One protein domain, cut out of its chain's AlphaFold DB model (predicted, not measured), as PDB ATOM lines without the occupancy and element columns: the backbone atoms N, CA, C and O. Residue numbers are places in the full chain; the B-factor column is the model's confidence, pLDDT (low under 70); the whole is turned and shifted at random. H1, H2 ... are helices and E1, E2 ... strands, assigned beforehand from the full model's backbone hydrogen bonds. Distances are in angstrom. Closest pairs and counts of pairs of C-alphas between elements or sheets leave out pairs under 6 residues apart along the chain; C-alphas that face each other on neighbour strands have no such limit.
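What this domain is: This is residues 53 to 195 of the 260 residues of an uncharacterized protein of Micromonospora sp. HM134 (UniProt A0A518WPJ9). A strongly twisted sheet of seven strands, curled like part of a barrel, makes a head, and from its edge strand E7 the chain runs on into a long two-stranded hairpin, E8 and E9, that forms an arm. A second, small hairpin, E10 and E11, packs by E10 on strand E4, and the short helix H1 is on the large sheet. The printed part has 143 residues, with elements in the order E1 E2 E3 E4 E5 H1 E6 E7 E8 E9 E10 E11; the large sheet runs E3 E2 E6 E5 E4 E1 E7, all antiparallel. The class is mostly strand, though under half of the residues, 61, are in named elements. The whole is elongated, 60 by 34 by 30 A, and only just loose, close to compact, with a radius of gyration of the C-alphas of 17.7 A.

Where its parts are: In the large sheet, E3 is residues 92 to 95, E2 76 to 79, E6 128 to 131, E5 112 to 115, E4 100 to 106, 17.1 A long, E1 68 to 72, 12.6 A, and E7 137 to 140. E1 begins at C-alpha 68, (124.114, 147.593, 127.540). H1 is residues 117 to 120. E8 is residues 143 to 151, 25.3 A, and E9 residues 159 to 168, 27.6 A, beginning at C-alpha 159, (100.472, 131.227, 127.432). E10 is residues 180 to 182, and E11, residues 191 to 193, ends at C-alpha 193, (133.545, 134.053, 127.563).

How they stand to each other: E3 and E7 are the edge strands. In the hairpin E4 and E5, N 115 and O 102 are 2.8 A apart, within hydrogen-bond range; across E4 and E1, so are N 70 and O 101, 2.9 A. E1 and E7 are antiparallel at 132 degrees, with N 138 and O 71 at 2.8 A. H1 is on the sheet, over none of its strands, at a height over the sheet of 7.1 A, on a local plane fitted to just 6 C-alphas. H1 is too short for an O i to N i+4 pair; its one O i to N i+3 pair is within range. E7 runs on into E8 across a break of 2 residues, at 61 degrees. In the hairpin E8 and E9, N 147 and O 163 are 2.8 A apart. Residues 59 to 60 pair antiparallel with residues 148 to 149 of E8. The closest C-alphas of E4 and E10, those of Tyr 105 and Gly 181, are 4.6 A apart. In the hairpin E10 and E11, N 192 and O 181 are 2.9 A apart. E8 and E10 are apart.

The domain as a whole: The two C-alphas farthest apart, those of Gly 87 and His 155, are 62.5 A apart. The printed part has no cut. The long links are E2 to E3, 12 residues, and E9 to E10, 11 residues. Mean pLDDT of the printed part is 90.9; residues 62 to 65 and 86 to 88 are under 70.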
ATOM      1  N   SER A  53     101.825 130.231 117.250       91.81
ATOM      2  CA  SER A  53     101.906 128.828 117.688       91.81
ATOM      3  C   SER A  53     103.314 128.486 118.201       91.81
ATOM      4  O   SER A  53     104.062 127.757 117.546       91.81
ATOM      5  N   PRO A  54     103.748 129.076 119.327       92.94
ATOM      6  CA  PRO A  54     105.065 128.826 119.898       92.94
ATOM      7  C   PRO A  54     105.109 127.491 120.652       92.94
ATOM      8  O   PRO A  54     104.131 127.043 121.244       92.94
ATOM      9  N   GLN A  55     106.294 126.890 120.713       94.50
ATOM     10  CA  GLN A  55     106.565 125.806 121.655       94.50
ATOM     11  C   GLN A  55     106.827 126.363 123.061       94.50
ATOM     12  O   GLN A  55     107.335 127.479 123.215       94.50
ATOM     13  N   VAL A  56     106.510 125.583 124.102       93.69
ATOM     14  CA  VAL A  56     106.833 125.944 125.494       93.69
ATOM     15  C   VAL A  56     108.335 126.201 125.624       93.69
ATOM     16  O   VAL A  56     109.166 125.445 125.132       93.69
ATOM     17  N   GLY A  57     108.683 127.306 126.276       86.88
ATOM     18  CA  GLY A  57     110.043 127.807 126.415       86.88
ATOM     19  C   GLY A  57     110.449 128.835 125.357       86.88
ATOM     20  O   GLY A  57     111.466 129.500 125.559       86.88
ATOM     21  N   LYS A  58     109.671 129.023 124.278       88.88
ATOM     22  CA  LYS A  58     109.959 130.038 123.255       88.88
ATOM     23  C   LYS A  58     109.993 131.432 123.879       88.88
ATOM     24  O   LYS A  58     109.105 131.795 124.641       88.88
ATOM     25  N   VAL A  59     111.005 132.217 123.520       85.25
ATOM     26  CA  VAL A  59     111.146 133.621 123.926       85.25
ATOM     27  C   VAL A  59     110.822 134.532 122.742       85.25
ATOM     28  O   VAL A  59     111.185 134.229 121.605       85.25
ATOM     29  N   CYS A  60     110.142 135.637 123.025       83.19
ATOM     30  CA  CYS A  60     109.776 136.699 122.096       83.19
ATOM     31  C   CYS A  60     110.064 138.078 122.717       83.19
ATOM     32  O   CYS A  60     110.039 138.243 123.939       83.19
ATOM     33  N   GLY A  61     110.310 139.082 121.871       71.19
ATOM     34  CA  GLY A  61     110.628 140.449 122.280       71.19
ATOM     35  C   GLY A  61     112.125 140.655 122.487       71.19
ATOM     36  O   GLY A  61     112.934 139.772 122.190       71.19
ATOM     37  N   HIS A  62     112.509 141.836 122.981       60.84
ATOM     38  CA  HIS A  62     113.909 142.124 123.281       60.84
ATOM     39  C   HIS A  62     114.417 141.123 124.316       60.84
ATOM     40  O   HIS A  62     114.059 141.164 125.490       60.84
ATOM     41  N   THR A  63     115.258 140.193 123.870       55.94
ATOM     42  CA  THR A  63     115.923 139.236 124.746       55.94
ATOM     43  C   THR A  63     116.618 139.989 125.874       55.94
ATOM     44  O   THR A  63     117.430 140.863 125.567       55.94
ATOM     45  N   ARG A  64     116.269 139.658 127.133       57.50
ATOM     46  CA  ARG A  64     116.902 140.081 128.402       57.50
ATOM     47  C   ARG A  64     118.064 141.037 128.200       57.50
ATOM     48  O   ARG A  64     119.071 140.508 127.777       57.50
ATOM     49  N   ILE A  65     117.953 142.344 128.481       59.22
ATOM     50  CA  ILE A  65     118.965 143.396 128.192       59.22
ATOM     51  C   ILE A  65     120.414 142.852 128.190       59.22
ATOM     52  O   ILE A  65     121.138 142.919 129.181       59.22
ATOM     53  N   LEU A  66     120.837 142.266 127.066       70.56
ATOM     54  CA  LEU A  66     122.205 141.774 126.862       70.56
ATOM     55  C   LEU A  66     123.069 142.911 126.345       70.56
ATOM     56  O   LEU A  66     124.284 142.921 126.489       70.56
ATOM     57  N   LEU A  67     122.401 143.855 125.698       84.56
ATOM     58  CA  LEU A  67     122.963 144.991 125.023       84.56
ATOM     59  C   LEU A  67     122.897 146.151 125.998       84.56
ATOM     60  O   LEU A  67     121.819 146.676 126.261       84.56
ATOM     61  N   VAL A  68     124.041 146.496 126.582       91.62
ATOM     62  CA  VAL A  68     124.114 147.593 127.540       91.62
ATOM     63  C   VAL A  68     124.424 148.877 126.803       91.62
ATOM     64  O   VAL A  68     125.452 148.973 126.130       91.62
ATOM     65  N   LYS A  69     123.513 149.845 126.909       95.75
ATOM     66  CA  LYS A  69     123.688 151.166 126.313       95.75
ATOM     67  C   LYS A  69     124.646 152.003 127.150       95.75
ATOM     68  O   LYS A  69     124.510 152.062 128.369       95.75
ATOM     69  N   TYR A  70     125.573 152.672 126.478       98.12
ATOM     70  CA  TYR A  70     126.496 153.637 127.066       98.12
ATOM     71  C   TYR A  70     126.415 154.957 126.304       98.12
ATOM     72  O   TYR A  70     126.244 154.956 125.079       98.12
ATOM     73  N   SER A  71     126.580 156.070 127.015       98.44
ATOM     74  CA  SER A  71     126.910 157.345 126.385       98.44
ATOM     75  C   SER A  71     128.373 157.345 125.949       98.44
ATOM     76  O   SER A  71     129.236 156.729 126.574       98.44
ATOM     77  N   VAL A  72     128.672 158.045 124.865       98.50
ATOM     78  CA  VAL A  72     130.039 158.328 124.430       98.50
ATOM     79  C   VAL A  72     130.499 159.620 125.102       98.50
ATOM     80  O   VAL A  72     129.810 160.633 125.003       98.50
ATOM     81  N   ARG A  73     131.647 159.614 125.791       98.38
ATOM     82  CA  ARG A  73     132.157 160.801 126.511       98.38
ATOM     83  C   ARG A  73     133.201 161.599 125.729       98.38
ATOM     84  O   ARG A  73     133.324 162.798 125.934       98.38
ATOM     85  N   ALA A  74     133.927 160.952 124.822       98.25
ATOM     86  CA  ALA A  74     134.903 161.578 123.929       98.25
ATOM     87  C   ALA A  74     134.767 160.980 122.523       98.25
ATOM     88  O   ALA A  74     134.108 159.961 122.353       98.25
ATOM     89  N   VAL A  75     135.383 161.579 121.500       98.25
ATOM     90  CA  VAL A  75     135.307 161.035 120.133       98.25
ATOM     91  C   VAL A  75     135.835 159.596 120.103       98.25
ATOM     92  O   VAL A  75     137.017 159.341 120.328       98.25
ATOM     93  N   CYS A  76     134.961 158.651 119.770       98.38
ATOM     94  CA  CYS A  76     135.312 157.250 119.611       98.38
ATOM     95  C   CYS A  76     135.711 156.971 118.163       98.38
ATOM     96  O   CYS A  76     134.885 157.079 117.256       98.38
ATOM     97  N   ARG A  77     136.967 156.572 117.935       97.81
ATOM     98  CA  ARG A  77     137.430 156.071 116.633       97.81
ATOM     99  C   ARG A  77     137.173 154.572 116.550       97.81
ATOM    100  O   ARG A  77     137.768 153.802 117.303       97.81
ATOM    101  N   VAL A  78     136.312 154.171 115.622       97.50
ATOM    102  CA  VAL A  78     135.911 152.778 115.433       97.50
ATOM    103  C   VAL A  78     136.573 152.205 114.186       97.50
ATOM    104  O   VAL A  78     136.658 152.866 113.148       97.50
ATOM    105  N   GLN A  79     137.042 150.968 114.294       96.25
ATOM    106  CA  GLN A  79     137.512 150.144 113.186       96.25
ATOM    107  C   GLN A  79     136.534 148.994 112.958       96.25
ATOM    108  O   GLN A  79     135.986 148.436 113.904       96.25
ATOM    109  N   ASP A  80     136.329 148.592 111.715       94.75
ATOM    110  CA  ASP A  80     135.482 147.442 111.401       94.75
ATOM    111  C   ASP A  80     136.056 146.098 111.877       94.75
ATOM    112  O   ASP A  80     135.292 145.169 112.126       94.75
ATOM    113  N   ASN A  81     137.377 145.987 112.028       95.06
ATOM    114  CA  ASN A  81     138.064 144.777 112.476       95.06
ATOM    115  C   ASN A  81     139.230 145.096 113.423       95.06
ATOM    116  O   ASN A  81     139.836 146.157 113.314       95.06
ATOM    117  N   TYR A  82     139.546 144.163 114.328       92.94
ATOM    118  CA  TYR A  82     140.701 144.237 115.228       92.94
ATOM    119  C   TYR A  82     141.310 142.838 115.498       92.94
ATOM    120  O   TYR A  82     140.539 141.887 115.672       92.94
ATOM    121  N   PRO A  83     142.652 142.690 115.576       90.00
ATOM    122  CA  PRO A  83     143.600 143.670 115.064       90.00
ATOM    123  C   PRO A  83     143.370 143.859 113.563       90.00
ATOM    124  O   PRO A  83     142.749 143.032 112.891       90.00
ATOM    125  N   HIS A  84     143.794 145.008 113.060       78.19
ATOM    126  CA  HIS A  84     143.757 145.254 111.633       78.19
ATOM    127  C   HIS A  84     144.962 144.568 110.991       78.19
ATOM    128  O   HIS A  84     146.091 144.873 111.369       78.19
ATOM    129  N   ASN A  85     144.732 143.670 110.034       74.88
ATOM    130  CA  ASN A  85     145.836 143.042 109.319       74.88
ATOM    131  C   ASN A  85     146.251 143.876 108.101       74.88
ATOM    132  O   ASN A  85     145.375 144.399 107.401       74.88
ATOM    133  N   PRO A  86     147.562 143.963 107.815       63.97
ATOM    134  CA  PRO A  86     148.070 144.610 106.610       63.97
ATOM    135  C   PRO A  86     147.417 144.015 105.353       63.97
ATOM    136  O   PRO A  86     147.284 142.799 105.231       63.97
ATOM    137  N   GLY A  87     146.973 144.865 104.426       66.69
ATOM    138  CA  GLY A  87     146.367 144.445 103.154       66.69
ATOM    139  C   GLY A  87     144.846 144.255 103.174       66.69
ATOM    140  O   GLY A  87     144.216 144.212 102.117       66.69
ATOM    141  N   ALA A  88     144.206 144.224 104.345       69.88
ATOM    142  CA  ALA A  88     142.764 144.420 104.424       69.88
ATOM    143  C   ALA A  88     142.468 145.923 104.304       69.88
ATOM    144  O   ALA A  88     143.039 146.720 105.034       69.88
ATOM    145  N   GLY A  89     141.555 146.359 103.430       73.19
ATOM    146  CA  GLY A  89     141.135 147.768 103.442       73.19
ATOM    147  C   GLY A  89     140.541 148.127 104.811       73.19
ATOM    148  O   GLY A  89     139.629 147.437 105.274       73.19
ATOM    149  N   ARG A  90     141.040 149.167 105.486       81.06
ATOM    150  CA  ARG A  90     140.540 149.585 106.807       81.06
ATOM    151  C   ARG A  90     139.282 150.431 106.640       81.06
ATOM    152  O   ARG A  90     139.344 151.504 106.051       81.06
ATOM    153  N   LYS A  91     138.141 149.985 107.177       90.75
ATOM    154  CA  LYS A  91     136.948 150.842 107.249       90.75
ATOM    155  C   LYS A  91     136.871 151.426 108.649       90.75
ATOM    156  O   LYS A  91     136.731 150.693 109.625       90.75
ATOM    157  N   THR A  92     136.959 152.745 108.742       94.81
ATOM    158  CA  THR A  92     136.828 153.468 110.009       94.81
ATOM    159  C   THR A  92     135.654 154.418 109.985       94.81
ATOM    160  O   THR A  92     135.239 154.892 108.930       94.81
ATOM    161  N   TRP A  93     135.142 154.729 111.166       97.06
ATOM    162  CA  TRP A  93     134.225 155.838 111.377       97.06
ATOM    163  C   TRP A  93     134.417 156.396 112.782       97.06
ATOM    164  O   TRP A  93     135.133 155.821 113.607       97.06
ATOM    165  N   THR A  94     133.800 157.539 113.043       97.56
ATOM    166  CA  THR A  94     133.824 158.181 114.351       97.56
ATOM    167  C   THR A  94     132.428 158.231 114.945       97.56
ATOM    168  O   THR A  94     131.433 158.360 114.231       97.56
ATOM    169  N   ILE A  95     132.367 158.130 116.266       98.12
ATOM    170  CA  ILE A  95     131.155 158.353 117.046       98.12
ATOM    171  C   ILE A  95     131.433 159.546 117.960       98.12
ATOM    172  O   ILE A  95     132.442 159.574 118.669       98.12
ATOM    173  N   LYS A  96     130.580 160.568 117.876       98.31
ATOM    174  CA  LYS A  96     130.756 161.841 118.589       98.31
ATOM    175  C   LYS A  96     130.390 161.705 120.079       98.31
ATOM    176  O   LYS A  96     129.581 160.838 120.415       98.31
ATOM    177  N   PRO A  97     130.934 162.568 120.960       98.62
ATOM    178  CA  PRO A  97     130.452 162.709 122.335       98.62
ATOM    179  C   PRO A  97     128.930 162.901 122.398       98.62
ATOM    180  O   PRO A  97     128.334 163.470 121.486       98.62
ATOM    181  N   GLY A  98     128.303 162.393 123.457       97.94
ATOM    182  CA  GLY A  98     126.853 162.410 123.663       97.94
ATOM    183  C   GLY A  98     126.082 161.329 122.896       97.94
ATOM    184  O   GLY A  98     124.941 161.034 123.244       97.94
ATOM    185  N   ALA A  99     126.685 160.685 121.891       98.31
ATOM    186  CA  ALA A  99     126.033 159.601 121.164       98.31
ATOM    187  C   ALA A  99     125.816 158.359 122.044       98.31
ATOM    188  O   ALA A  99     126.523 158.130 123.026       98.31
ATOM    189  N   THR A 100     124.857 157.518 121.650       98.12
ATOM    190  CA  THR A 100     124.614 156.217 122.287       98.12
ATOM    191  C   THR A 100     125.316 155.108 121.518       98.12
ATOM    192  O   THR A 100     125.159 154.992 120.304       98.12
ATOM    193  N   ILE A 101     126.018 154.240 122.239       97.94
ATOM    194  CA  ILE A 101     126.530 152.968 121.726       97.94
ATOM    195  C   ILE A 101     125.998 151.807 122.557       97.94
ATOM    196  O   ILE A 101     125.490 151.985 123.663       97.94
ATOM    197  N   ILE A 102     126.159 150.596 122.040       96.38
ATOM    198  CA  ILE A 102     125.932 149.365 122.790       96.38
ATOM    199  C   ILE A 102     127.281 148.695 123.008       96.38
ATOM    200  O   ILE A 102     127.910 148.238 122.053       96.38
ATOM    201  N   TRP A 103     127.711 148.589 124.260       96.75
ATOM    202  CA  TRP A 103     128.894 147.809 124.602       96.75
ATOM    203  C   TRP A 103     128.600 146.311 124.488       96.75
ATOM    204  O   TRP A 103     127.530 145.845 124.893       96.75
ATOM    205  N   ARG A 104     129.546 145.549 123.929       95.50
ATOM    206  CA  ARG A 104     129.422 144.092 123.769       95.50
ATOM    207  C   ARG A 104     130.384 143.339 124.684       95.50
ATOM    208  O   ARG A 104     129.938 142.456 125.410       95.50
ATOM    209  N   TYR A 105     131.674 143.663 124.610       96.75
ATOM    210  CA  TYR A 105     132.740 143.134 125.469       96.75
ATOM    211  C   TYR A 105     134.043 143.912 125.237       96.75
ATOM    212  O   TYR A 105     134.212 144.567 124.206       96.75
ATOM    213  N   ASN A 106     134.994 143.785 126.162       97.69
ATOM    214  CA  ASN A 106     136.353 144.290 125.972       97.69
ATOM    215  C   ASN A 106     137.219 143.211 125.317       97.69
ATOM    216  O   ASN A 106     137.234 142.077 125.784       97.69
ATOM    217  N   VAL A 107     137.949 143.542 124.256       96.75
ATOM    218  CA  VAL A 107     138.972 142.661 123.665       96.75
ATOM    219  C   VAL A 107     140.230 142.652 124.536       96.75
ATOM    220  O   VAL A 107     140.849 141.608 124.707       96.75
ATOM    221  N   ASN A 108     140.592 143.808 125.096       96.31
ATOM    222  CA  ASN A 108     141.658 144.009 126.080       96.31
ATOM    223  C   ASN A 108     141.367 145.300 126.882       96.31
ATOM    224  O   ASN A 108     140.250 145.807 126.829       96.31
ATOM    225  N   ALA A 109     142.346 145.838 127.617       96.50
ATOM    226  CA  ALA A 109     142.163 147.038 128.443       96.50
ATOM    227  C   ALA A 109     141.822 148.325 127.659       96.50
ATOM    228  O   ALA A 109     141.224 149.235 128.227       96.50
ATOM    229  N   HIS A 110     142.174 148.393 126.371       97.25
ATOM    230  CA  HIS A 110     142.023 149.590 125.533       97.25
ATOM    231  C   HIS A 110     141.045 149.399 124.378       97.25
ATOM    232  O   HIS A 110     140.611 150.369 123.761       97.25
ATOM    233  N   VAL A 111     140.722 148.153 124.042       97.75
ATOM    234  CA  VAL A 111     139.917 147.824 122.874       97.75
ATOM    235  C   VAL A 111     138.611 147.199 123.314       97.75
ATOM    236  O   VAL A 111     138.604 146.184 124.007       97.75
ATOM    237  N   ALA A 112     137.499 147.759 122.849       98.00
ATOM    238  CA  ALA A 112     136.168 147.215 123.081       98.00
ATOM    239  C   ALA A 112     135.430 146.983 121.764       98.00
ATOM    240  O   ALA A 112     135.532 147.786 120.835       98.00
ATOM    241  N   LEU A 113     134.658 145.899 121.692       97.94
ATOM    242  CA  LEU A 113     133.659 145.733 120.646       97.94
ATOM    243  C   LEU A 113     132.387 146.478 121.060       97.94
ATOM    244  O   LEU A 113     131.844 146.258 122.148       97.94
ATOM    245  N   ILE A 114     131.870 147.301 120.151       97.94
ATOM    246  CA  ILE A 114     130.609 148.022 120.316       97.94
ATOM    247  C   ILE A 114     129.693 147.798 119.114       97.94
ATOM    248  O   ILE A 114     130.143 147.469 118.016       97.94
ATOM    249  N   SER A 115     128.393 147.991 119.312       96.81
ATOM    250  CA  SER A 115     127.451 148.285 118.232       96.81
ATOM    251  C   SER A 115     127.106 149.764 118.218       96.81
ATOM    252  O   SER A 115     127.028 150.403 119.267       96.81
ATOM    253  N   ASP A 116     126.901 150.275 117.014       97.19
ATOM    254  CA  ASP A 116     126.577 151.655 116.690       97.19
ATOM    255  C   ASP A 116     125.139 151.705 116.136       97.19
ATOM    256  O   ASP A 116     124.922 151.450 114.943       97.19
ATOM    257  N   PRO A 117     124.139 151.995 116.991       95.12
ATOM    258  CA  PRO A 117     122.739 152.053 116.582       95.12
ATOM    259  C   PRO A 117     122.466 153.059 115.457       95.12
ATOM    260  O   PRO A 117     121.550 152.845 114.670       95.12
ATOM    261  N   ALA A 118     123.263 154.128 115.338       95.81
ATOM    262  CA  ALA A 118     123.080 155.139 114.296       95.81
ATOM    263  C   ALA A 118     123.484 154.631 112.901       95.81
ATOM    264  O   ALA A 118     123.030 155.159 111.885       95.81
ATOM    265  N   ARG A 119     124.352 153.614 112.836       95.69
ATOM    266  CA  ARG A 119     124.665 152.897 111.591       95.69
ATOM    267  C   ARG A 119     123.637 151.823 111.287       95.69
ATOM    268  O   ARG A 119     123.294 151.644 110.121       95.69
ATOM    269  N   ASP A 120     123.162 151.132 112.320       90.50
ATOM    270  CA  ASP A 120     122.136 150.096 112.185       90.50
ATOM    271  C   ASP A 120     120.829 150.673 111.628       90.50
ATOM    272  O   ASP A 120     120.296 150.155 110.651       90.50
ATOM    273  N   SER A 121     120.393 151.831 112.139       90.44
ATOM    274  CA  SER A 121     119.203 152.543 111.645       90.44
ATOM    275  C   SER A 121     119.308 153.011 110.190       90.44
ATOM    276  O   SER A 121     118.296 153.297 109.561       90.44
ATOM    277  N   LYS A 122     120.527 153.078 109.646       94.44
ATOM    278  CA  LYS A 122     120.813 153.409 108.243       94.44
ATOM    279  C   LYS A 122     121.143 152.173 107.403       94.44
ATOM    280  O   LYS A 122     121.620 152.313 106.280       94.44
ATOM    281  N   HIS A 123     120.979 150.973 107.961       91.38
ATOM    282  CA  HIS A 123     121.329 149.696 107.334       91.38
ATOM    283  C   HIS A 123     122.783 149.629 106.825       91.38
ATOM    284  O   HIS A 123     123.102 148.939 105.856       91.38
ATOM    285  N   LEU A 124     123.705 150.335 107.490       92.69
ATOM    286  CA  LEU A 124     125.101 150.407 107.070       92.69
ATOM    287  C   LEU A 124     125.914 149.251 107.649       92.69
ATOM    288  O   LEU A 124     126.174 149.199 108.851       92.69
ATOM    289  N   PHE A 125     126.441 148.384 106.783       91.12
ATOM    290  CA  PHE A 125     127.375 147.342 107.207       91.12
ATOM    291  C   PHE A 125     128.830 147.862 107.356       91.12
ATOM    292  O   PHE A 125     129.330 148.592 106.482       91.12
ATOM    293  N   PRO A 126     129.561 147.449 108.410       93.06
ATOM    294  CA  PRO A 126     129.037 146.854 109.640       93.06
ATOM    295  C   PRO A 126     128.417 147.939 110.541       93.06
ATOM    296  O   PRO A 126     128.848 149.096 110.512       93.06
ATOM    297  N   HIS A 127     127.436 147.556 111.363       93.56
ATOM    298  CA  HIS A 127     126.891 148.406 112.432       93.56
ATOM    299  C   HIS A 127     127.526 148.099 113.802       93.56
ATOM    300  O   HIS A 127     127.048 148.524 114.849       93.56
ATOM    301  N   TRP A 128     128.616 147.336 113.812       95.69
ATOM    302  CA  TRP A 128     129.469 147.081 114.970       95.69
ATOM    303  C   TRP A 128     130.929 147.216 114.563       95.69
ATOM    304  O   TRP A 128     131.279 147.059 113.392       95.69
ATOM    305  N   GLY A 129     131.787 147.464 115.540       96.88
ATOM    306  CA  GLY A 129     133.218 147.589 115.327       96.88
ATOM    307  C   GLY A 129     133.984 147.686 116.635       96.88
ATOM    308  O   GLY A 129     133.424 147.536 117.721       96.88
ATOM    309  N   PHE A 130     135.277 147.927 116.505       97.69
ATOM    310  CA  PHE A 130     136.250 147.958 117.580       97.69
ATOM    311  C   PHE A 130     136.682 149.388 117.842       97.69
ATOM    312  O   PHE A 130     137.242 150.051 116.966       97.69
ATOM    313  N   VAL A 131     136.431 149.864 119.053       97.88
ATOM    314  CA  VAL A 131     136.964 151.139 119.528       97.88
ATOM    315  C   VAL A 131     138.349 150.868 120.069       97.88
ATOM    316  O   VAL A 131     138.483 150.092 121.006       97.88
ATOM    317  N   ILE A 132     139.367 151.471 119.457       94.75
ATOM    318  CA  ILE A 132     140.776 151.241 119.824       94.75
ATOM    319  C   ILE A 132     141.240 152.020 121.055       94.75
ATOM    320  O   ILE A 132     142.325 151.766 121.565       94.75
ATOM    321  N   ASN A 133     140.423 152.974 121.497       96.56
ATOM    322  CA  ASN A 133     140.562 153.634 122.780       96.56
ATOM    323  C   ASN A 133     139.207 153.573 123.493       96.56
ATOM    324  O   ASN A 133     138.353 154.439 123.297       96.56
ATOM    325  N   SER A 134     138.991 152.530 124.288       97.50
ATOM    326  CA  SER A 134     137.756 152.300 125.036       97.50
ATOM    327  C   SER A 134     137.490 153.362 126.095       97.50
ATOM    328  O   SER A 134     136.357 153.474 126.554       97.50
ATOM    329  N   GLU A 135     138.474 154.195 126.443       97.50
ATOM    330  CA  GLU A 135     138.261 155.343 127.319       97.50
ATOM    331  C   GLU A 135     137.358 156.404 126.687       97.50
ATOM    332  O   GLU A 135     136.872 157.269 127.401       97.50
ATOM    333  N   CYS A 136     137.076 156.367 125.383       98.44
ATOM    334  CA  CYS A 136     136.069 157.252 124.793       98.44
ATOM    335  C   CYS A 136     134.631 156.882 125.215       98.44
ATOM    336  O   CYS A 136     133.717 157.704 125.099       98.44
ATOM    337  N   ILE A 137     134.423 155.658 125.715       98.50
ATOM    338  CA  ILE A 137     133.129 155.167 126.185       98.50
ATOM    339  C   ILE A 137     132.870 155.735 127.582       98.50
ATOM    340  O   ILE A 137     133.720 155.677 128.467       98.50
ATOM    341  N   GLY A 138     131.696 156.335 127.756       98.19
ATOM    342  CA  GLY A 138     131.250 156.949 128.997       98.19
ATOM    343  C   GLY A 138     130.598 155.948 129.943       98.19
ATOM    344  O   GLY A 138     131.137 154.879 130.233       98.19
ATOM    345  N   LYS A 139     129.435 156.324 130.472       98.38
ATOM    346  CA  LYS A 139     128.709 155.560 131.491       98.38
ATOM    347  C   LYS A 139     127.464 154.908 130.907       98.38
ATOM    348  O   LYS A 139     126.996 155.306 129.839       98.38
ATOM    349  N   THR A 140     126.944 153.901 131.599       97.62
ATOM    350  CA  THR A 140     125.662 153.289 131.248       97.62
ATOM    351  C   THR A 140     124.565 154.345 131.187       97.62
ATOM    352  O   THR A 140     124.552 155.300 131.968       97.62
ATOM    353  N   LEU A 141     123.641 154.152 130.252       96.00
ATOM    354  CA  LEU A 141     122.360 154.846 130.233       96.00
ATOM    355  C   LEU A 141     121.333 154.014 130.999       96.00
ATOM    356  O   LEU A 141     121.416 152.782 130.983       96.00
ATOM    357  N   GLU A 142     120.364 154.682 131.627       93.81
ATOM    358  CA  GLU A 142     119.247 153.998 132.277       93.81
ATOM    359  C   GLU A 142     118.516 153.141 131.241       93.81
ATOM    360  O   GLU A 142     118.165 153.601 130.149       93.81
ATOM    361  N   GLN A 143     118.311 151.872 131.567       90.44
ATOM    362  CA  GLN A 143     117.563 150.968 130.710       90.44
ATOM    363  C   GLN A 143     116.823 149.930 131.539       90.44
ATOM    364  O   GLN A 143     117.374 149.228 132.387       90.44
ATOM    365  N   SER A 144     115.556 149.787 131.201       87.50
ATOM    366  CA  SER A 144     114.689 148.719 131.655       87.50
ATOM    367  C   SER A 144     114.050 148.070 130.435       87.50
ATOM    368  O   SER A 144     114.109 148.576 129.309       87.50
ATOM    369  N   GLY A 145     113.510 146.880 130.628       83.44
ATOM    370  CA  GLY A 145     113.049 146.064 129.528       83.44
ATOM    371  C   GLY A 145     112.214 144.910 130.028       83.44
ATOM    372  O   GLY A 145     112.115 144.643 131.224       83.44
ATOM    373  N   HIS A 146     111.597 144.228 129.080       86.25
ATOM    374  CA  HIS A 146     110.857 143.013 129.339       86.25
ATOM    375  C   HIS A 146     110.955 142.100 128.123       86.25
ATOM    376  O   HIS A 146     111.184 142.552 127.000       86.25
ATOM    377  N   TYR A 147     110.774 140.812 128.361       86.31
ATOM    378  CA  TYR A 147     110.630 139.803 127.328       86.31
ATOM    379  C   TYR A 147     109.380 138.980 127.604       86.31
ATOM    380  O   TYR A 147     108.849 138.964 128.712       86.31
ATOM    381  N   TRP A 148     108.916 138.284 126.581       89.50
ATOM    382  CA  TRP A 148     107.817 137.344 126.688       89.50
ATOM    383  C   TRP A 148     108.365 135.932 126.557       89.50
ATOM    384  O   TRP A 148     109.204 135.665 125.695       89.50
ATOM    385  N   ARG A 149     107.913 135.018 127.411       90.88
ATOM    386  CA  ARG A 149     108.234 133.593 127.314       90.88
ATOM    387  C   ARG A 149     106.948 132.789 127.285       90.88
ATOM    388  O   ARG A 149     106.053 133.038 128.083       90.88
ATOM    389  N   PHE A 150     106.841 131.863 126.342       93.88
ATOM    390  CA  PHE A 150     105.693 130.977 126.263       93.88
ATOM    391  C   PHE A 150     105.861 129.873 127.299       93.88
ATOM    392  O   PHE A 150     106.798 129.079 127.225       93.88
ATOM    393  N   GLU A 151     104.999 129.852 128.303       95.56
ATOM    394  CA  GLU A 151     105.135 129.005 129.483       95.56
ATOM    395  C   GLU A 151     103.835 128.259 129.737       95.56
ATOM    396  O   GLU A 151     102.753 128.776 129.473       95.56
ATOM    397  N   LYS A 152     103.945 127.038 130.265       96.00
ATOM    398  CA  LYS A 152     102.810 126.236 130.724       96.00
ATOM    399  C   LYS A 152     102.829 126.210 132.256       96.00
ATOM    400  O   LYS A 152     103.656 125.493 132.820       96.00
ATOM    401  N   PRO A 153     101.987 127.009 132.936       92.56
ATOM    402  CA  PRO A 153     101.852 126.941 134.388       92.56
ATOM    403  C   PRO A 153     101.406 125.541 134.825       92.56
ATOM    404  O   PRO A 153     100.707 124.858 134.079       92.56
ATOM    405  N   LYS A 154     101.757 125.133 136.053       94.12
ATOM    406  CA  LYS A 154     101.444 123.794 136.596       94.12
ATOM    407  C   LYS A 154      99.956 123.421 136.478       94.12
ATOM    408  O   LYS A 154      99.643 122.264 136.227       94.12
ATOM    409  N   HIS A 155      99.064 124.404 136.607       93.38
ATOM    410  CA  HIS A 155      97.609 124.225 136.572       93.38
ATOM    411  C   HIS A 155      96.932 125.116 135.515       93.38
ATOM    412  O   HIS A 155      95.895 125.712 135.779       93.38
ATOM    413  N   GLY A 156      97.531 125.277 134.329       92.94
ATOM    414  CA  GLY A 156      96.946 126.140 133.301       92.94
ATOM    415  C   GLY A 156      97.364 125.827 131.869       92.94
ATOM    416  O   GLY A 156      98.298 125.065 131.609       92.94
ATOM    417  N   ALA A 157      96.657 126.455 130.931       95.19
ATOM    418  CA  ALA A 157      97.015 126.435 129.520       95.19
ATOM    419  C   ALA A 157      98.339 127.176 129.278       95.19
ATOM    420  O   ALA A 157      98.687 128.128 129.987       95.19
ATOM    421  N   ALA A 158      99.075 126.735 128.259       95.88
ATOM    422  CA  ALA A 158     100.288 127.420 127.846       95.88
ATOM    423  C   ALA A 158      99.951 128.821 127.321       95.88
ATOM    424  O   ALA A 158      99.012 128.997 126.546       95.88
ATOM    425  N   ARG A 159     100.704 129.822 127.766       94.94
ATOM    426  CA  ARG A 159     100.472 131.227 127.432       94.94
ATOM    427  C   ARG A 159     101.774 132.006 127.431       94.94
ATOM    428  O   ARG A 159     102.765 131.601 128.035       94.94
ATOM    429  N   TRP A 160     101.764 133.155 126.776       93.00
ATOM    430  CA  TRP A 160     102.853 134.113 126.892       93.00
ATOM    431  C   TRP A 160     102.832 134.758 128.279       93.00
ATOM    432  O   TRP A 160     101.823 135.310 128.708       93.00
ATOM    433  N   VAL A 161     103.963 134.691 128.970       91.75
ATOM    434  CA  VAL A 161     104.197 135.321 130.268       91.75
ATOM    435  C   VAL A 161     105.221 136.430 130.074       91.75
ATOM    436  O   VAL A 161     106.262 136.220 129.445       91.75
ATOM    437  N   ARG A 162     104.913 137.624 130.583       90.00
ATOM    438  CA  ARG A 162     105.824 138.768 130.572       90.00
ATOM    439  C   ARG A 162     106.822 138.620 131.711       90.00
ATOM    440  O   ARG A 162     106.437 138.383 132.848       90.00
ATOM    441  N   HIS A 163     108.091 138.815 131.397       86.12
ATOM    442  CA  HIS A 163     109.192 138.818 132.347       86.12
ATOM    443  C   HIS A 163     109.927 140.139 132.234       86.12
ATOM    444  O   HIS A 163     110.392 140.495 131.149       86.12
ATOM    445  N   ASP A 164     110.066 140.850 133.343       84.94
ATOM    446  CA  ASP A 164     110.916 142.030 133.375       84.94
ATOM    447  C   ASP A 164     112.393 141.619 133.374       84.94
ATOM    448  O   ASP A 164     112.801 140.552 133.843       84.94
ATOM    449  N   THR A 165     113.217 142.462 132.773       80.06
ATOM    450  CA  THR A 165     114.667 142.291 132.773       80.06
ATOM    451  C   THR A 165     115.254 143.091 133.925       80.06
ATOM    452  O   THR A 165     114.795 144.218 134.119       80.06
ATOM    453  N   PRO A 166     116.295 142.596 134.621       81.44
ATOM    454  CA  PRO A 166     116.990 143.402 135.615       81.44
ATOM    455  C   PRO A 166     117.379 144.762 135.017       81.44
ATOM    456  O   PRO A 166     117.965 144.771 133.922       81.44
ATOM    457  N   PRO A 167     117.029 145.881 135.675       86.44
ATOM    458  CA  PRO A 167     117.368 147.199 135.169       86.44
ATOM    459  C   PRO A 167     118.887 147.354 135.120       86.44
ATOM    460  O   PRO A 167     119.628 146.730 135.884       86.44
ATOM    461  N   VAL A 168     119.361 148.187 134.201       89.38
ATOM    462  CA  VAL A 168     120.720 148.712 134.275       89.38
ATOM    463  C   VAL A 168     120.609 150.183 134.591       89.38
ATOM    464  O   VAL A 168     120.079 150.955 133.793       89.38
ATOM    465  N   HIS A 169     121.140 150.527 135.754       93.88
ATOM    466  CA  HIS A 169     121.138 151.890 136.239       93.88
ATOM    467  C   HIS A 169     122.137 152.744 135.467       93.88
ATOM    468  O   HIS A 169     123.211 152.266 135.078       93.88
ATOM    469  N   ALA A 170     121.795 154.010 135.253       97.06
ATOM    470  CA  ALA A 170     122.703 154.989 134.673       97.06
ATOM    471  C   ALA A 170     123.964 155.197 135.537       97.06
ATOM    472  O   ALA A 170     123.970 154.958 136.744       97.06
ATOM    473  N   GLY A 171     125.051 155.669 134.920       97.69
ATOM    474  CA  GLY A 171     126.249 156.117 135.648       97.69
ATOM    475  C   GLY A 171     127.310 155.042 135.930       97.69
ATOM    476  O   GLY A 171     128.388 155.357 136.444       97.69
ATOM    477  N   GLN A 172     127.081 153.787 135.540       97.00
ATOM    478  CA  GLN A 172     128.033 152.693 135.746       97.00
ATOM    479  C   GLN A 172     129.130 152.696 134.674       97.00
ATOM    480  O   GLN A 172     128.877 152.949 133.495       97.00
ATOM    481  N   SER A 173     130.374 152.421 135.073       96.81
ATOM    482  CA  SER A 173     131.482 152.229 134.126       96.81
ATOM    483  C   SER A 173     131.301 150.950 133.305       96.81
ATOM    484  O   SER A 173     130.529 150.056 133.664       96.81
ATOM    485  N   MET A 174     132.049 150.827 132.207       95.19
ATOM    486  CA  MET A 174     132.196 149.526 131.561       95.19
ATOM    487  C   MET A 174     132.836 148.513 132.526       95.19
ATOM    488  O   MET A 174     133.739 148.879 133.280       95.19
ATOM    489  N   PRO A 175     132.426 147.235 132.499       94.31
ATOM    490  CA  PRO A 175     133.070 146.198 133.296       94.31
ATOM    491  C   PRO A 175     134.527 145.998 132.876       94.31
ATOM    492  O   PRO A 175     134.817 145.932 131.687       94.31
ATOM    493  N   HIS A 176     135.431 145.772 133.829       95.06
ATOM    494  CA  HIS A 176     136.837 145.435 133.566       95.06
ATOM    495  C   HIS A 176     137.023 143.931 133.288       95.06
ATOM    496  O   HIS A 176     137.820 143.254 133.931       95.06
ATOM    497  N   ARG A 177     136.235 143.369 132.359       94.88
ATOM    498  CA  ARG A 177     136.297 141.945 131.989       94.88
ATOM    499  C   ARG A 177     136.732 141.785 130.537       94.88
ATOM    500  O   ARG A 177     135.982 142.104 129.617       94.88
ATOM    501  N   THR A 178     137.937 141.268 130.344       96.81
ATOM    502  CA  THR A 178     138.497 140.984 129.020       96.81
ATOM    503  C   THR A 178     137.917 139.694 128.451       96.81
ATOM    504  O   THR A 178     137.978 138.654 129.097       96.81
ATOM    505  N   LEU A 179     137.376 139.760 127.235       96.44
ATOM    506  CA  LEU A 179     136.744 138.663 126.502       96.44
ATOM    507  C   LEU A 179     135.558 138.030 127.237       96.44
ATOM    508  O   LEU A 179     135.335 136.826 127.146       96.44
ATOM    509  N   TYR A 180     134.763 138.841 127.937       95.62
ATOM    510  CA  TYR A 180     133.459 138.431 128.456       95.62
ATOM    511  C   TYR A 180     132.388 139.428 128.039       95.62
ATOM    512  O   TYR A 180     132.509 140.626 128.296       95.62
ATOM    513  N   GLY A 181     131.322 138.919 127.432       92.62
ATOM    514  CA  GLY A 181     130.128 139.692 127.112       92.62
ATOM    515  C   GLY A 181     128.923 139.220 127.915       92.62
ATOM    516  O   GLY A 181     128.908 138.105 128.456       92.62
ATOM    517  N   ARG A 182     127.886 140.060 127.985       89.50
ATOM    518  CA  ARG A 182     126.620 139.655 128.606       89.50
ATOM    519  C   ARG A 182     125.917 138.608 127.747       89.50
ATOM    520  O   ARG A 182     125.875 138.707 126.522       89.50
ATOM    521  N   SER A 183     125.341 137.607 128.398       83.75
ATOM    522  CA  SER A 183     124.616 136.509 127.763       83.75
ATOM    523  C   SER A 183     123.334 136.177 128.525       83.75
ATOM    524  O   SER A 183     123.152 136.568 129.676       83.75
ATOM    525  N   GLN A 184     122.437 135.420 127.891       74.94
ATOM    526  CA  GLN A 184     121.184 134.990 128.525       74.94
ATOM    527  C   GLN A 184     121.386 133.871 129.559       74.94
ATOM    528  O   GLN A 184     120.433 133.494 130.243       74.94
ATOM    529  N   SER A 185     122.601 133.323 129.658       75.38
ATOM    530  CA  SER A 185     122.918 132.180 130.507       75.38
ATOM    531  C   SER A 185     122.915 132.576 131.983       75.38
ATOM    532  O   SER A 185     123.853 133.195 132.482       75.38
ATOM    533  N   VAL A 186     121.860 132.174 132.697       72.31
ATOM    534  CA  VAL A 186     121.749 132.352 134.156       72.31
ATOM    535  C   VAL A 186     122.852 131.576 134.879       72.31
ATOM    536  O   VAL A 186     123.456 132.091 135.813       72.31
ATOM    537  N   ARG A 187     123.166 130.361 134.402       76.50
ATOM    538  CA  ARG A 187     124.167 129.465 135.012       76.50
ATOM    539  C   ARG A 187     125.564 130.077 135.087       76.50
ATOM    540  O   ARG A 187     126.340 129.701 135.951       76.50
ATOM    541  N   SER A 188     125.881 131.015 134.199       76.00
ATOM    542  CA  SER A 188     127.174 131.701 134.159       76.00
ATOM    543  C   SER A 188     127.088 133.146 134.666       76.00
ATOM    544  O   SER A 188     127.882 133.998 134.269       76.00
ATOM    545  N   GLY A 189     126.088 133.455 135.500       81.56
ATOM    546  CA  GLY A 189     125.890 134.792 136.061       81.56
ATOM    547  C   GLY A 189     125.640 135.858 134.995       81.56
ATOM    548  O   GLY A 189     126.052 137.001 135.165       81.56
ATOM    549  N   TYR A 190     125.017 135.482 133.874       84.94
ATOM    550  CA  TYR A 190     124.786 136.337 132.704       84.94
ATOM    551  C   TYR A 190     126.051 136.796 131.977       84.94
ATOM    552  O   TYR A 190     125.978 137.675 131.122       84.94
ATOM    553  N   TRP A 191     127.196 136.177 132.245       89.38
ATOM    554  CA  TRP A 191     128.448 136.422 131.539       89.38
ATOM    555  C   TRP A 191     128.826 135.202 130.719       89.38
ATOM    556  O   TRP A 191     128.604 134.068 131.134       89.38
ATOM    557  N   LYS A 192     129.386 135.406 129.533       92.25
ATOM    558  CA  LYS A 192     129.940 134.316 128.732       92.25
ATOM    559  C   LYS A 192     131.269 134.757 128.144       92.25
ATOM    560  O   LYS A 192     131.386 135.887 127.667       92.25
ATOM    561  N   ARG A 193     132.249 133.857 128.206       95.25
ATOM    562  CA  ARG A 193     133.545 134.053 127.563       95.25
ATOM    563  C   ARG A 193     133.344 134.127 126.050       95.25
ATOM    564  O   ARG A 193     132.637 133.294 125.488       95.25
ATOM    565  N   VAL A 194     133.954 135.125 125.433       95.50
ATOM    566  CA  VAL A 194     134.042 135.273 123.984       95.50
ATOM    567  C   VAL A 194     135.206 134.420 123.519       95.50
ATOM    568  O   VAL A 194     136.338 134.625 123.969       95.50
ATOM    569  N   ASP A 195     134.933 133.460 122.643       94.00
ATOM    570  CA  ASP A 195     136.006 132.679 122.041       94.00
ATOM    571  C   ASP A 195     136.687 133.501 120.938       94.00
ATOM    572  O   ASP A 195     136.217 133.626 119.807       94.00
TER     573      ASP A 195